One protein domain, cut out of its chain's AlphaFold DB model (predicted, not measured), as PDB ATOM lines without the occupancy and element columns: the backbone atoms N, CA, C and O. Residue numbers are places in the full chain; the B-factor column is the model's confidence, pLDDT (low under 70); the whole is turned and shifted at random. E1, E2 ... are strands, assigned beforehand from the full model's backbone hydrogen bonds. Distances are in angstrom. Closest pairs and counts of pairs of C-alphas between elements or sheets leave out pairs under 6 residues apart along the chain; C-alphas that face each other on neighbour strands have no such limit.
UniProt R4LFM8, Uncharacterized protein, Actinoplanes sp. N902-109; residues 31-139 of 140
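This is residues 31 to 139 of the 140 residues of an uncharacterized protein of Actinoplanes sp. N902-109 (UniProt R4LFM8). This is a long, loosely joined body of four small sheets set round a narrow middle: the ladders E4-E9 and E5-E8 run along the length, the sheet E1-E2-E7 covers another side toward one end, and the short ladder E3-E6 sits at that same end. Long loops fill the other end, with residues 119 to 131 reaching the far tip. The printed part has 109 residues with nine named strands, E1 to E9 in order, and no named helix; its class is all strand, though under half of the residues, 46, are in named elements. The sheets are antiparallel: E1 - E2 - E7, E3 - E6, E4 - E9 and E5 - E8. The whole is only just compact, close to loose, with a radius of gyration of the C-alphas of 15.4 A, and elongated, spanning 50 by 26 by 20 A.

Start at E2, residues 51 to 56, the inner strand of the largest sheet. Its edge neighbours are E1, residues 31 to 34, with which it forms a hairpin, and E7, residues 105 to 109. Look for N 32 and O 53 at 2.9 A, and N 107 and O 54 at 2.8 A, both within hydrogen-bond range. From E1, go to E9, residues 132 to 139: the closest C-alphas, of Val 31 and Phe 137, are 6.1 A apart. E9 is antiparallel to E4, residues 67 to 75, at 154 degrees, with N 70 and O 136 at 2.9 A. The closest C-alphas of E4 and E5, residues 90 to 93, are those of Asp 70 and Ile 92, 7.0 A apart. E5 is antiparallel to E8, residues 115 to 118, with N 91 and O 117 at 2.9 A. Residues 48 to 49 also pair with residues 115 to 116 of E8. At the end, E3, residues 62 to 64, is antiparallel to E6, residues 100 to 102, with N 102 and O 62 at 2.8 A; E3 runs on into E4 at 74 degrees. E2 and E8 are apart.

Find C-alpha 31 at (-10.607, 50.906, 51.820), where E1 begins. E4 is the longest strand by residues, 23.2 A from C-alpha 67 to C-alpha 75 at (-31.138, 50.440, 53.890). E9 runs back 22.7 A to C-alpha 139 at (-8.003, 44.742, 54.516). E2 measures 16.8 A and E7 13.4 A.

The farthest C-alphas, of Thr 59 and Asn 122, are 50.7 A apart. The links E1 to E2, E4 to E5 and E8 to E9 are long. The printed part has no cut. The mean pLDDT of the printed part is 90.1, and no printed residue is under 70.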
ATOM      1  N   VAL A  31     -10.048  51.437  53.071       89.31
ATOM      2  CA  VAL A  31     -10.607  50.906  51.820       89.31
ATOM      3  C   VAL A  31     -11.906  51.636  51.491       89.31
ATOM      4  O   VAL A  31     -12.818  51.673  52.316       89.31
ATOM      5  N   THR A  32     -11.997  52.221  50.298       86.69
ATOM      6  CA  THR A  32     -13.173  52.971  49.834       86.69
ATOM      7  C   THR A  32     -13.687  52.410  48.517       86.69
ATOM      8  O   THR A  32     -12.911  52.110  47.615       86.69
ATOM      9  N   GLN A  33     -15.005  52.244  48.383       87.25
ATOM     10  CA  GLN A  33     -15.593  51.871  47.098       87.25
ATOM     11  C   GLN A  33     -15.407  53.016  46.096       87.25
ATOM     12  O   GLN A  33     -15.624  54.179  46.431       87.25
ATOM     13  N   ILE A  34     -15.035  52.680  44.861       86.38
ATOM     14  CA  ILE A  34     -14.853  53.643  43.769       86.38
ATOM     15  C   ILE A  34     -15.645  53.212  42.533       86.38
ATOM     16  O   ILE A  34     -16.103  52.074  42.426       86.38
ATOM     17  N   GLY A  35     -15.772  54.126  41.572       81.56
ATOM     18  CA  GLY A  35     -16.535  53.895  40.347       81.56
ATOM     19  C   GLY A  35     -18.045  53.965  40.565       81.56
ATOM     20  O   GLY A  35     -18.523  54.429  41.600       81.56
ATOM     21  N   THR A  36     -18.804  53.535  39.557       76.94
ATOM     22  CA  THR A  36     -20.268  53.484  39.636       76.94
ATOM     23  C   THR A  36     -20.685  52.327  40.542       76.94
ATOM     24  O   THR A  36     -20.354  51.182  40.227       76.94
ATOM     25  N   PRO A  37     -21.418  52.581  41.642       78.94
ATOM     26  CA  PRO A  37     -21.908  51.508  42.493       78.94
ATOM     27  C   PRO A  37     -22.820  50.542  41.718       78.94
ATOM     28  O   PRO A  37     -23.588  50.993  40.858       78.94
ATOM     29  N   PRO A  38     -22.793  49.236  42.043       82.62
ATOM     30  CA  PRO A  38     -23.789  48.284  41.571       82.62
ATOM     31  C   PRO A  38     -25.209  48.815  41.781       82.62
ATOM     32  O   PRO A  38     -25.546  49.342  42.842       82.62
ATOM     33  N   SER A  39     -26.044  48.701  40.755       86.81
ATOM     34  CA  SER A  39     -27.390  49.266  40.734       86.81
ATOM     35  C   SER A  39     -28.336  48.372  39.939       86.81
ATOM     36  O   SER A  39     -27.918  47.620  39.061       86.81
ATOM     37  N   GLY A  40     -29.628  48.411  40.267       85.56
ATOM     38  CA  GLY A  40     -30.617  47.560  39.599       85.56
ATOM     39  C   GLY A  40     -30.390  46.060  39.819       85.56
ATOM     40  O   GLY A  40     -30.678  45.265  38.927       85.56
ATOM     41  N   LEU A  41     -29.860  45.664  40.983       88.31
ATOM     42  CA  LEU A  41     -29.779  44.257  41.369       88.31
ATOM     43  C   LEU A  41     -31.198  43.682  41.477       88.31
ATOM     44  O   LEU A  41     -32.041  44.216  42.197       88.31
ATOM     45  N   VAL A  42     -31.452  42.598  40.748       90.06
ATOM     46  CA  VAL A  42     -32.737  41.886  40.724       90.06
ATOM     47  C   VAL A  42     -32.530  40.418  41.093       90.06
ATOM     48  O   VAL A  42     -31.434  39.899  40.859       90.06
ATOM     49  N   PRO A  43     -33.550  39.722  41.635       94.25
ATOM     50  CA  PRO A  43     -33.442  38.304  41.965       94.25
ATOM     51  C   PRO A  43     -32.939  37.468  40.783       94.25
ATOM     52  O   PRO A  43     -33.552  37.453  39.717       94.25
ATOM     53  N   GLY A  44     -31.808  36.778  40.963       92.06
ATOM     54  CA  GLY A  44     -31.212  35.940  39.915       92.06
ATOM     55  C   GLY A  44     -30.593  36.712  38.748       92.06
ATOM     56  O   GLY A  44     -30.251  36.101  37.738       92.06
ATOM     57  N   GLY A  45     -30.451  38.032  38.880       89.69
ATOM     58  CA  GLY A  45     -29.787  38.884  37.903       89.69
ATOM     59  C   GLY A  45     -28.284  38.598  37.766       89.69
ATOM     60  O   GLY A  45     -27.721  37.789  38.513       89.69
ATOM     61  N   PRO A  46     -27.625  39.260  36.799       92.56
ATOM     62  CA  PRO A  46     -26.200  39.082  36.551       92.56
ATOM     63  C   PRO A  46     -25.336  39.638  37.692       92.56
ATOM     64  O   PRO A  46     -25.764  40.514  38.447       92.56
ATOM     65  N   ASP A  47     -24.097  39.152  37.766       92.88
ATOM     66  CA  ASP A  47     -23.048  39.697  38.630       92.88
ATOM     67  C   ASP A  47     -22.658  41.121  38.212       92.88
ATOM     68  O   ASP A  47     -22.508  41.413  37.022       92.88
ATOM     69  N   GLN A  48     -22.468  42.000  39.197       91.94
ATOM     70  CA  GLN A  48     -22.040  43.382  38.993       91.94
ATOM     71  C   GLN A  48     -20.722  43.689  39.722       91.94
ATOM     72  O   GLN A  48     -20.576  43.304  40.887       91.94
ATOM     73  N   PRO A  49     -19.789  44.418  39.079       92.69
ATOM     74  CA  PRO A  49     -18.452  44.663  39.613       92.69
ATOM     75  C   PRO A  49     -18.427  45.624  40.786       92.69
ATOM     76  O   PRO A  49     -19.091  46.657  40.792       92.69
ATOM     77  N   VAL A  50     -17.583  45.290  41.761       91.75
ATOM     78  CA  VAL A  50     -17.266  46.138  42.908       91.75
ATOM     79  C   VAL A  50     -15.804  46.550  42.811       91.75
ATOM     80  O   VAL A  50     -14.908  45.749  43.056       91.75
ATOM     81  N   ALA A  51     -15.544  47.806  42.464       91.25
ATOM     82  CA  ALA A  51     -14.202  48.377  42.507       91.25
ATOM     83  C   ALA A  51     -13.959  49.094  43.841       91.25
ATOM     84  O   ALA A  51     -14.882  49.651  44.439       91.25
ATOM     85  N   PHE A  52     -12.712  49.104  44.302       90.06
ATOM     86  CA  PHE A  52     -12.319  49.832  45.507       90.06
ATOM     87  C   PHE A  52     -10.917  50.421  45.374       90.06
ATOM     88  O   PHE A  52     -10.131  50.023  44.517       90.06
ATOM     89  N   ARG A  53     -10.616  51.366  46.254       92.31
ATOM     90  CA  ARG A  53      -9.315  51.986  46.463       92.31
ATOM     91  C   ARG A  53      -8.813  51.638  47.850       92.31
ATOM     92  O   ARG A  53      -9.583  51.707  48.806       92.31
ATOM     93  N   ILE A  54      -7.533  51.308  47.964       93.31
ATOM     94  CA  ILE A  54      -6.837  51.213  49.246       93.31
ATOM     95  C   ILE A  54      -5.941  52.438  49.381       93.31
ATOM     96  O   ILE A  54      -5.087  52.671  48.531       93.31
ATOM     97  N   THR A  55      -6.115  53.202  50.452       90.69
ATOM     98  CA  THR A  55      -5.238  54.324  50.787       90.69
ATOM     99  C   THR A  55      -4.353  53.926  51.958       90.69
ATOM    100  O   THR A  55      -4.845  53.611  53.045       90.69
ATOM    101  N   ASN A  56      -3.041  53.955  51.736       91.44
ATOM    102  CA  ASN A  56      -2.046  53.841  52.791       91.44
ATOM    103  C   ASN A  56      -1.665  55.256  53.272       91.44
ATOM    104  O   ASN A  56      -0.946  55.963  52.558       91.44
ATOM    105  N   PRO A  57      -2.113  55.691  54.468       87.12
ATOM    106  CA  PRO A  57      -1.808  57.026  54.981       87.12
ATOM    107  C   PRO A  57      -0.382  57.139  55.540       87.12
ATOM    108  O   PRO A  57       0.041  58.228  55.923       87.12
ATOM    109  N   GLN A  58       0.348  56.026  55.651       85.38
ATOM    110  CA  GLN A  58       1.707  56.016  56.179       85.38
ATOM    111  C   GLN A  58       2.709  56.460  55.123       85.38
ATOM    112  O   GLN A  58       2.467  56.356  53.925       85.38
ATOM    113  N   THR A  59       3.869  56.930  55.571       86.44
ATOM    114  CA  THR A  59       5.023  57.212  54.703       86.44
ATOM    115  C   THR A  59       5.837  55.953  54.393       86.44
ATOM    116  O   THR A  59       6.708  55.982  53.525       86.44
ATOM    117  N   THR A  60       5.558  54.850  55.091       87.19
ATOM    118  CA  THR A  60       6.165  53.535  54.887       87.19
ATOM    119  C   THR A  60       5.225  52.606  54.128       87.19
ATOM    120  O   THR A  60       4.001  52.762  54.164       87.19
ATOM    121  N   ASN A  61       5.800  51.609  53.459       88.25
ATOM    122  CA  ASN A  61       5.022  50.574  52.788       88.25
ATOM    123  C   ASN A  61       4.220  49.749  53.805       88.25
ATOM    124  O   ASN A  61       4.712  49.466  54.901       88.25
ATOM    125  N   GLN A  62       2.999  49.366  53.433       86.94
ATOM    126  CA  GLN A  62       2.148  48.451  54.195       86.94
ATOM    127  C   GLN A  62       1.833  47.231  53.336       86.94
ATOM    128  O   GLN A  62       1.334  47.375  52.219       86.94
ATOM    129  N   TYR A  63       2.108  46.039  53.856       89.69
ATOM    130  CA  TYR A  63       1.763  44.799  53.174       89.69
ATOM    131  C   TYR A  63       0.265  44.524  53.294       89.69
ATOM    132  O   TYR A  63      -0.265  44.517  54.404       89.69
ATOM    133  N   ILE A  64      -0.392  44.267  52.163       88.94
ATOM    134  CA  ILE A  64      -1.799  43.865  52.097       88.94
ATOM    135  C   ILE A  64      -1.885  42.500  51.419       88.94
ATOM    136  O   ILE A  64      -1.553  42.353  50.238       88.94
ATOM    137  N   ALA A  65      -2.366  41.498  52.152       89.62
ATOM    138  CA  ALA A  65      -2.605  40.164  51.620       89.62
ATOM    139  C   ALA A  65      -3.899  40.141  50.801       89.62
ATOM    140  O   ALA A  65      -3.917  39.685  49.654       89.62
ATOM    141  N   SER A  66      -4.992  40.659  51.365       88.44
ATOM    142  CA  SER A  66      -6.301  40.634  50.711       88.44
ATOM    143  C   SER A  66      -7.255  41.707  51.226       88.44
ATOM    144  O   SER A  66      -7.054  42.287  52.291       88.44
ATOM    145  N   VAL A  67      -8.325  41.939  50.463       88.25
ATOM    146  CA  VAL A  67      -9.504  42.678  50.915       88.25
ATOM    147  C   VAL A  67     -10.678  41.714  50.950       88.25
ATOM    148  O   VAL A  67     -10.932  40.999  49.984       88.25
ATOM    149  N   ARG A  68     -11.411  41.719  52.057       90.06
ATOM    150  CA  ARG A  68     -12.703  41.059  52.201       90.06
ATOM    151  C   ARG A  68     -13.820  42.086  52.042       90.06
ATOM    152  O   ARG A  68     -13.742  43.173  52.615       90.06
ATOM    153  N   VAL A  69     -14.846  41.723  51.278       88.69
ATOM    154  CA  VAL A  69     -16.046  42.535  51.046       88.69
ATOM    155  C   VAL A  69     -17.262  41.802  51.595       88.69
ATOM    156  O   VAL A  69     -17.509  40.648  51.243       88.69
ATOM    157  N   ASP A  70     -18.037  42.486  52.426       88.94
ATOM    158  CA  ASP A  70     -19.262  41.975  53.036       88.94
ATOM    159  C   ASP A  70     -20.409  42.977  52.859       88.94
ATOM    160  O   ASP A  70     -20.192  44.177  52.687       88.94
ATOM    161  N   VAL A  71     -21.657  42.504  52.923       90.56
ATOM    162  CA  VAL A  71     -22.808  43.407  53.044       90.56
ATOM    163  C   VAL A  71     -22.895  43.865  54.496       90.56
ATOM    164  O   VAL A  71     -23.282  43.092  55.370       90.56
ATOM    165  N   GLY A  72     -22.545  45.123  54.751       87.19
ATOM    166  CA  GLY A  72     -22.610  45.714  56.085       87.19
ATOM    167  C   GLY A  72     -24.044  46.024  56.510       87.19
ATOM    168  O   GLY A  72     -24.438  45.739  57.637       87.19
ATOM    169  N   SER A  73     -24.850  46.593  55.609       88.38
ATOM    170  CA  SER A  73     -26.276  46.834  55.860       88.38
ATOM    171  C   SER A  73     -27.079  46.969  54.569       88.38
ATOM    172  O   SER A  73     -26.533  47.238  53.501       88.38
ATOM    173  N   VAL A  74     -28.397  46.805  54.684       91.25
ATOM    174  CA  VAL A  74     -29.354  47.073  53.609       91.25
ATOM    175  C   VAL A  74     -30.337  48.120  54.106       91.25
ATOM    176  O   VAL A  74     -31.036  47.892  55.097       91.25
ATOM    177  N   THR A  75     -30.373  49.272  53.444       91.94
ATOM    178  CA  THR A  75     -31.138  50.440  53.890       91.94
ATOM    179  C   THR A  75     -32.110  50.939  52.828       91.94
ATOM    180  O   THR A  75     -31.899  50.733  51.639       91.94
ATOM    181  N   ASN A  76     -33.183  51.611  53.234       91.44
ATOM    182  CA  ASN A  76     -34.067  52.332  52.316       91.44
ATOM    183  C   ASN A  76     -33.487  53.717  51.959       91.44
ATOM    184  O   ASN A  76     -32.440  54.117  52.469       91.44
ATOM    185  N   GLY A  77     -34.202  54.487  51.129       84.56
ATOM    186  CA  GLY A  77     -33.810  55.857  50.761       84.56
ATOM    187  C   GLY A  77     -33.745  56.856  51.928       84.56
ATOM    188  O   GLY A  77     -33.206  57.946  51.768       84.56
ATOM    189  N   SER A  78     -34.259  56.491  53.106       88.75
ATOM    190  CA  SER A  78     -34.151  57.266  54.350       88.75
ATOM    191  C   SER A  78     -32.983  56.806  55.237       88.75
ATOM    192  O   SER A  78     -32.850  57.282  56.360       88.75
ATOM    193  N   GLY A  79     -32.159  55.860  54.767       87.62
ATOM    194  CA  GLY A  79     -31.023  55.309  55.510       87.62
ATOM    195  C   GLY A  79     -31.403  54.321  56.620       87.62
ATOM    196  O   GLY A  79     -30.546  53.934  57.408       87.62
ATOM    197  N   GLN A  80     -32.665  53.896  56.706       90.31
ATOM    198  CA  GLN A  80     -33.123  52.950  57.728       90.31
ATOM    199  C   GLN A  80     -32.990  51.512  57.239       90.31
ATOM    200  O   GLN A  80     -33.259  51.228  56.072       90.31
ATOM    201  N   THR A  81     -32.629  50.595  58.137       91.94
ATOM    202  CA  THR A  81     -32.542  49.163  57.826       91.94
ATOM    203  C   THR A  81     -33.883  48.611  57.355       91.94
ATOM    204  O   THR A  81     -34.918  48.891  57.963       91.94
ATOM    205  N   VAL A  82     -33.866  47.792  56.307       89.75
ATOM    206  CA  VAL A  82     -35.088  47.249  55.704       89.75
ATOM    207  C   VAL A  82     -35.413  45.873  56.273       89.75
ATOM    208  O   VAL A  82     -34.641  44.928  56.142       89.75
ATOM    209  N   ALA A  83     -36.590  45.729  56.881       89.81
ATOM    210  CA  ALA A  83     -37.077  44.420  57.298       89.81
ATOM    211  C   ALA A  83     -37.436  43.569  56.066       89.81
ATOM    212  O   ALA A  83     -38.138  44.027  55.169       89.81
ATOM    213  N   GLY A  84     -36.969  42.318  56.025       87.62
ATOM    214  CA  GLY A  84     -37.254  41.381  54.930       87.62
ATOM    215  C   GLY A  84     -36.277  41.428  53.748       87.62
ATOM    216  O   GLY A  84     -36.343  40.536  52.900       87.62
ATOM    217  N   CYS A  85     -35.345  42.387  53.723       92.38
ATOM    218  CA  CYS A  85     -34.200  42.396  52.815       92.38
ATOM    219  C   CYS A  85     -32.900  42.510  53.612       92.38
ATOM    220  O   CYS A  85     -32.671  43.503  54.296       92.38
ATOM    221  N   THR A  86     -32.054  41.488  53.559       92.81
ATOM    222  CA  THR A  86     -30.867  41.387  54.422       92.81
ATOM    223  C   THR A  86     -29.624  41.038  53.615       92.81
ATOM    224  O   THR A  86     -29.714  40.739  52.428       92.81
ATOM    225  N   ALA A  87     -28.460  41.004  54.265       91.12
ATOM    226  CA  ALA A  87     -27.223  40.520  53.653       91.12
ATOM    227  C   ALA A  87     -27.372  39.132  52.997       91.12
ATOM    228  O   ALA A  87     -26.760  38.884  51.968       91.12
ATOM    229  N   ALA A  88     -28.229  38.256  53.537       93.62
ATOM    230  CA  ALA A  88     -28.467  36.920  52.989       93.62
ATOM    231  C   ALA A  88     -29.181  36.920  51.622       93.62
ATOM    232  O   ALA A  88     -29.227  35.883  50.968       93.62
ATOM    233  N   ASP A  89     -29.743  38.053  51.186       93.38
ATOM    234  CA  ASP A  89     -30.326  38.217  49.848       93.38
ATOM    235  C   ASP A  89     -29.277  38.508  48.766       93.38
ATOM    236  O   ASP A  89     -29.603  38.558  47.578       93.38
ATOM    237  N   PHE A  90     -28.013  38.671  49.155       94.31
ATOM    238  CA  PHE A  90     -26.917  39.010  48.262       94.31
ATOM    239  C   PHE A  90     -25.774  38.016  48.426       94.31
ATOM    240  O   PHE A  90     -25.493  37.520  49.514       94.31
ATOM    241  N   VAL A  91     -25.091  37.733  47.324       95.69
ATOM    242  CA  VAL A  91     -23.849  36.965  47.328       95.69
ATOM    243  C   VAL A  91     -22.736  37.834  46.774       95.69
ATOM    244  O   VAL A  91     -22.931  38.560  45.796       95.69
ATOM    245  N   ILE A  92     -21.581  37.759  47.429       94.00
ATOM    246  CA  ILE A  92     -20.378  38.491  47.056       94.00
ATOM    247  C   ILE A  92     -19.302  37.487  46.655       94.00
ATOM    248  O   ILE A  92     -18.893  36.644  47.458       94.00
ATOM    249  N   THR A  93     -18.815  37.615  45.426       96.56
ATOM    250  CA  THR A  93     -17.531  37.038  45.026       96.56
ATOM    251  C   THR A  93     -16.439  37.934  45.588       96.56
ATOM    252  O   THR A  93     -16.461  39.146  45.371       96.56
ATOM    253  N   GLN A  94     -15.510  37.351  46.343       94.06
ATOM    254  CA  GLN A  94     -14.442  38.110  46.991       94.06
ATOM    255  C   GLN A  94     -13.420  38.636  45.965       94.06
ATOM    256  O   GLN A  94     -13.244  38.006  44.918       94.06
ATOM    257  N   PRO A  95     -12.744  39.763  46.255       90.50
ATOM    258  CA  PRO A  95     -11.661  40.276  45.423       90.50
ATOM    259  C   PRO A  95     -10.534  39.259  45.222       90.50
ATOM    260  O   PRO A  95     -10.308  38.374  46.053       90.50
ATOM    261  N   THR A  96      -9.765  39.437  44.150       94.25
ATOM    262  CA  THR A  96      -8.502  38.716  43.969       94.25
ATOM    263  C   THR A  96      -7.520  39.108  45.077       94.25
ATOM    264  O   THR A  96      -7.470  40.267  45.493       94.25
ATOM    265  N   ALA A  97      -6.726  38.147  45.558       90.19
ATOM    266  CA  ALA A  97      -5.683  38.423  46.541       90.19
ATOM    267  C   ALA A  97      -4.666  39.444  45.999       90.19
ATOM    268  O   ALA A  97      -4.320  39.418  44.818       90.19
ATOM    269  N   ILE A  98      -4.190  40.328  46.875       91.44
ATOM    270  CA  ILE A  98      -3.296  41.437  46.527       91.44
ATOM    271  C   ILE A  98      -1.840  41.013  46.720       91.44
ATOM    272  O   ILE A  98      -1.043  41.131  45.794       91.44
ATOM    273  N   ASN A  99      -1.516  40.468  47.896       92.94
ATOM    274  CA  ASN A  99      -0.188  39.975  48.279       92.94
ATOM    275  C   ASN A  99       0.965  40.930  47.917       92.94
ATOM    276  O   ASN A  99       1.976  40.497  47.358       92.94
ATOM    277  N   ALA A 100       0.816  42.220  48.222       88.94
ATOM    278  CA  ALA A 100       1.772  43.248  47.821       88.94
ATOM    279  C   ALA A 100       1.984  44.317  48.897       88.94
ATOM    280  O   ALA A 100       1.085  44.629  49.678       88.94
ATOM    281  N   ASP A 101       3.178  44.908  48.886       90.88
ATOM    282  CA  ASP A 101       3.495  46.123  49.629       90.88
ATOM    283  C   ASP A 101       2.921  47.345  48.912       90.88
ATOM    284  O   ASP A 101       3.316  47.673  47.791       90.88
ATOM    285  N   LEU A 102       2.007  48.047  49.575       90.12
ATOM    286  CA  LEU A 102       1.440  49.294  49.082       90.12
ATOM    287  C   LEU A 102       2.257  50.468  49.606       90.12
ATOM    288  O   LEU A 102       2.361  50.676  50.820       90.12
ATOM    289  N   SER A 103       2.820  51.258  48.693       93.44
ATOM    290  CA  SER A 103       3.461  52.528  49.038       93.44
ATOM    291  C   SER A 103       2.458  53.507  49.647       93.44
ATOM    292  O   SER A 103       1.248  53.298  49.565       93.44
ATOM    293  N   SER A 104       2.949  54.607  50.215       93.38
ATOM    294  CA  SER A 104       2.085  55.719  50.621       93.38
ATOM    295  C   SER A 104       1.169  56.162  49.472       93.38
ATOM    296  O   SER A 104       1.607  56.205  48.318       93.38
ATOM    297  N   GLY A 105      -0.077  56.497  49.800       92.38
ATOM    298  CA  GLY A 105      -1.067  57.023  48.861       92.38
ATOM    299  C   GLY A 105      -2.145  56.026  48.437       92.38
ATOM    300  O   GLY A 105      -2.402  55.030  49.116       92.38
ATOM    301  N   ASP A 106      -2.802  56.359  47.327       94.12
ATOM    302  CA  ASP A 106      -3.985  55.682  46.794       94.12
ATOM    303  C   ASP A 106      -3.614  54.585  45.789       94.12
ATOM    304  O   ASP A 106      -2.846  54.820  44.855       94.12
ATOM    305  N   HIS A 107      -4.236  53.414  45.936       93.56
ATOM    306  CA  HIS A 107      -4.079  52.262  45.047       93.56
ATOM    307  C   HIS A 107      -5.452  51.765  44.594       93.56
ATOM    308  O   HIS A 107      -6.241  51.284  45.410       93.56
ATOM    309  N   ASP A 108      -5.740  51.887  43.299       94.56
ATOM    310  CA  ASP A 108      -7.032  51.516  42.710       94.56
ATOM    311  C   ASP A 108      -7.069  50.062  42.248       94.56
ATOM    312  O   ASP A 108      -6.217  49.609  41.487       94.56
ATOM    313  N   TYR A 109      -8.137  49.362  42.627       90.38
ATOM    314  CA  TYR A 109      -8.445  48.003  42.196       90.38
ATOM    315  C   TYR A 109      -9.715  48.021  41.347       90.38
ATOM    316  O   TYR A 109     -10.837  47.868  41.841       90.38
ATOM    317  N   ASN A 110      -9.529  48.234  40.042       92.75
ATOM    318  CA  ASN A 110     -10.595  48.251  39.045       92.75
ATOM    319  C   ASN A 110     -10.117  47.619  37.715       92.75
ATOM    320  O   ASN A 110      -9.417  48.286  36.954       92.75
ATOM    321  N   PRO A 111     -10.477  46.356  37.410       89.81
ATOM    322  CA  PRO A 111     -11.335  45.474  38.201       89.81
ATOM    323  C   PRO A 111     -10.615  44.914  39.438       89.81
ATOM    324  O   PRO A 111      -9.437  44.577  39.383       89.81
ATOM    325  N   SER A 112     -11.342  44.757  40.546       90.06
ATOM    326  CA  SER A 112     -10.820  44.120  41.769       90.06
ATOM    327  C   SER A 112     -10.977  42.590  41.785       90.06
ATOM    328  O   SER A 112     -10.419  41.909  42.643       90.06
ATOM    329  N   GLY A 113     -11.790  42.045  40.872       92.94
ATOM    330  CA  GLY A 113     -12.278  40.662  40.913       92.94
ATOM    331  C   GLY A 113     -13.524  40.462  41.786       92.94
ATOM    332  O   GLY A 113     -14.199  39.445  41.641       92.94
ATOM    333  N   ALA A 114     -13.882  41.433  42.634       92.38
ATOM    334  CA  ALA A 114     -15.086  41.355  43.445       92.38
ATOM    335  C   ALA A 114     -16.346  41.624  42.627       92.38
ATOM    336  O   ALA A 114     -16.403  42.553  41.816       92.38
ATOM    337  N   GLN A 115     -17.373  40.825  42.896       95.19
ATOM    338  CA  GLN A 115     -18.678  40.918  42.255       95.19
ATOM    339  C   GLN A 115     -19.770  40.825  43.315       95.19
ATOM    340  O   GLN A 115     -19.602  40.127  44.315       95.19
ATOM    341  N   ILE A 116     -20.908  41.462  43.068       95.44
ATOM    342  CA  ILE A 116     -22.128  41.278  43.850       95.44
ATOM    343  C   ILE A 116     -23.298  40.930  42.934       95.44
ATOM    344  O   ILE A 116     -23.455  41.505  41.857       95.44
ATOM    345  N   ARG A 117     -24.166  40.032  43.400       94.38
ATOM    346  CA  ARG A 117     -25.501  39.836  42.827       94.38
ATOM    347  C   ARG A 117     -26.534  39.554  43.903       94.38
ATOM    348  O   ARG A 117     -26.209  39.096  44.998       94.38
ATOM    349  N   MET A 118     -27.795  39.772  43.551       94.38
ATOM    350  CA  MET A 118     -28.932  39.369  44.368       94.38
ATOM    351  C   MET A 118     -29.321  37.921  44.050       94.38
ATOM    352  O   MET A 118     -29.495  37.545  42.887       94.38
ATOM    353  N   ILE A 119     -29.450  37.087  45.081       94.50
ATOM    354  CA  ILE A 119     -29.832  35.684  44.901       94.50
ATOM    355  C   ILE A 119     -31.305  35.577  44.501       94.50
ATOM    356  O   ILE A 119     -32.130  36.385  44.924       94.50
ATOM    357  N   ASN A 120     -31.644  34.551  43.721       93.31
ATOM    358  CA  ASN A 120     -33.034  34.160  43.500       93.31
ATOM    359  C   ASN A 120     -33.487  33.263  44.661       93.31
ATOM    360  O   ASN A 120     -33.203  32.063  44.662       93.31
ATOM    361  N   ALA A 121     -34.108  33.847  45.687       88.75
ATOM    362  CA  ALA A 121     -34.530  33.103  46.869       88.75
ATOM    363  C   ALA A 121     -35.914  32.465  46.670       88.75
ATOM    364  O   ALA A 121     -36.784  33.023  46.010       88.75
ATOM    365  N   ASN A 122     -36.175  31.333  47.333       89.31
ATOM    366  CA  ASN A 122     -37.496  30.688  47.325       89.31
ATOM    367  C   ASN A 122     -38.493  31.357  48.303       89.31
ATOM    368  O   ASN A 122     -39.214  30.685  49.040       89.31
ATOM    369  N   ARG A 123     -38.473  32.692  48.376       88.88
ATOM    370  CA  ARG A 123     -39.354  33.531  49.205       88.88
ATOM    371  C   ARG A 123     -39.623  34.861  48.504       88.88
ATOM    372  O   ARG A 123     -38.891  35.233  47.595       88.88
ATOM    373  N   ASN A 124     -40.627  35.608  48.961       87.25
ATOM    374  CA  ASN A 124     -40.862  36.954  48.440       87.25
ATOM    375  C   ASN A 124     -39.692  37.896  48.823       87.25
ATOM    376  O   ASN A 124     -39.385  38.050  50.008       87.25
ATOM    377  N   GLN A 125     -39.055  38.510  47.819       91.38
ATOM    378  CA  GLN A 125     -37.966  39.487  47.958       91.38
ATOM    379  C   GLN A 125     -38.401  40.924  47.601       91.38
ATOM    380  O   GLN A 125     -37.560  41.792  47.382       91.38
ATOM    381  N   ASP A 126     -39.705  41.220  47.571       89.38
ATOM    382  CA  ASP A 126     -40.253  42.553  47.271       89.38
ATOM    383  C   ASP A 126     -39.715  43.648  48.201       89.38
ATOM    384  O   ASP A 126     -39.556  44.792  47.776       89.38
ATOM    385  N   ALA A 127     -39.383  43.293  49.445       89.56
ATOM    386  CA  ALA A 127     -38.755  44.200  50.401       89.56
ATOM    387  C   ALA A 127     -37.385  44.723  49.926       89.56
ATOM    388  O   ALA A 127     -36.940  45.762  50.395       89.56
ATOM    389  N   CYS A 128     -36.719  44.041  48.988       89.88
ATOM    390  CA  CYS A 128     -35.442  44.470  48.412       89.88
ATOM    391  C   CYS A 128     -35.583  45.485  47.268       89.88
ATOM    392  O   CYS A 128     -34.585  45.882  46.668       89.88
ATOM    393  N   LYS A 129     -36.797  45.930  46.930       87.00
ATOM    394  CA  LYS A 129     -36.983  46.959  45.902       87.00
ATOM    395  C   LYS A 129     -36.504  48.319  46.408       87.00
ATOM    396  O   LYS A 129     -36.855  48.733  47.507       87.00
ATOM    397  N   ALA A 130     -35.752  49.026  45.563       86.56
ATOM    398  CA  ALA A 130     -35.254  50.382  45.824       86.56
ATOM    399  C   ALA A 130     -34.459  50.528  47.142       86.56
ATOM    400  O   ALA A 130     -34.467  51.590  47.766       86.56
ATOM    401  N   VAL A 131     -33.770  49.462  47.558       89.62
ATOM    402  CA  VAL A 131     -32.854  49.487  48.704       89.62
ATOM    403  C   VAL A 131     -31.437  49.844  48.264       89.62
ATOM    404  O   VAL A 131     -31.038  49.616  47.122       89.62
ATOM    405  N   THR A 132     -30.658  50.364  49.200       91.00
ATOM    406  CA  THR A 132     -29.217  50.562  49.085       91.00
ATOM    407  C   THR A 132     -28.505  49.448  49.841       91.00
ATOM    408  O   THR A 132     -28.791  49.206  51.015       91.00
ATOM    409  N   VAL A 133     -27.572  48.770  49.172       91.94
ATOM    410  CA  VAL A 133     -26.708  47.751  49.780       91.94
ATOM    411  C   VAL A 133     -25.386  48.414  50.148       91.94
ATOM    412  O   VAL A 133     -24.596  48.756  49.271       91.94
ATOM    413  N   ASN A 134     -25.152  48.616  51.441       90.00
ATOM    414  CA  ASN A 134     -23.929  49.235  51.939       90.00
ATOM    415  C   ASN A 134     -22.864  48.154  52.138       90.00
ATOM    416  O   ASN A 134     -23.036  47.252  52.964       90.00
ATOM    417  N   LEU A 135     -21.770  48.248  51.385       89.94
ATOM    418  CA  LEU A 135     -20.658  47.304  51.459       89.94
ATOM    419  C   LEU A 135     -19.659  47.718  52.540       89.94
ATOM    420  O   LEU A 135     -19.333  48.894  52.688       89.94
ATOM    421  N   ALA A 136     -19.165  46.732  53.280       87.06
ATOM    422  CA  ALA A 136     -18.079  46.874  54.234       87.06
ATOM    423  C   ALA A 136     -16.827  46.194  53.672       87.06
ATOM    424  O   ALA A 136     -16.902  45.088  53.137       87.06
ATOM    425  N   PHE A 137     -15.680  46.855  53.813       86.69
ATOM    426  CA  PHE A 137     -14.394  46.385  53.307       86.69
ATOM    427  C   PHE A 137     -13.423  46.213  54.473       86.69
ATOM    428  O   PHE A 137     -13.287  47.112  55.300       86.69
ATOM    429  N   THR A 138     -12.735  45.074  54.533       87.19
ATOM    430  CA  THR A 138     -11.693  44.798  55.533       87.19
ATOM    431  C   THR A 138     -10.417  44.373  54.823       87.19
ATOM    432  O   THR A 138     -10.432  43.379  54.102       87.19
ATOM    433  N   ALA A 139      -9.327  45.116  55.011       86.06
ATOM    434  CA  ALA A 139      -8.003  44.742  54.516       86.06
ATOM    435  C   ALA A 139      -7.219  43.979  55.595       86.06
ATOM    436  O   ALA A 139      -7.343  44.292  56.782       86.06
TER     437      ALA A 139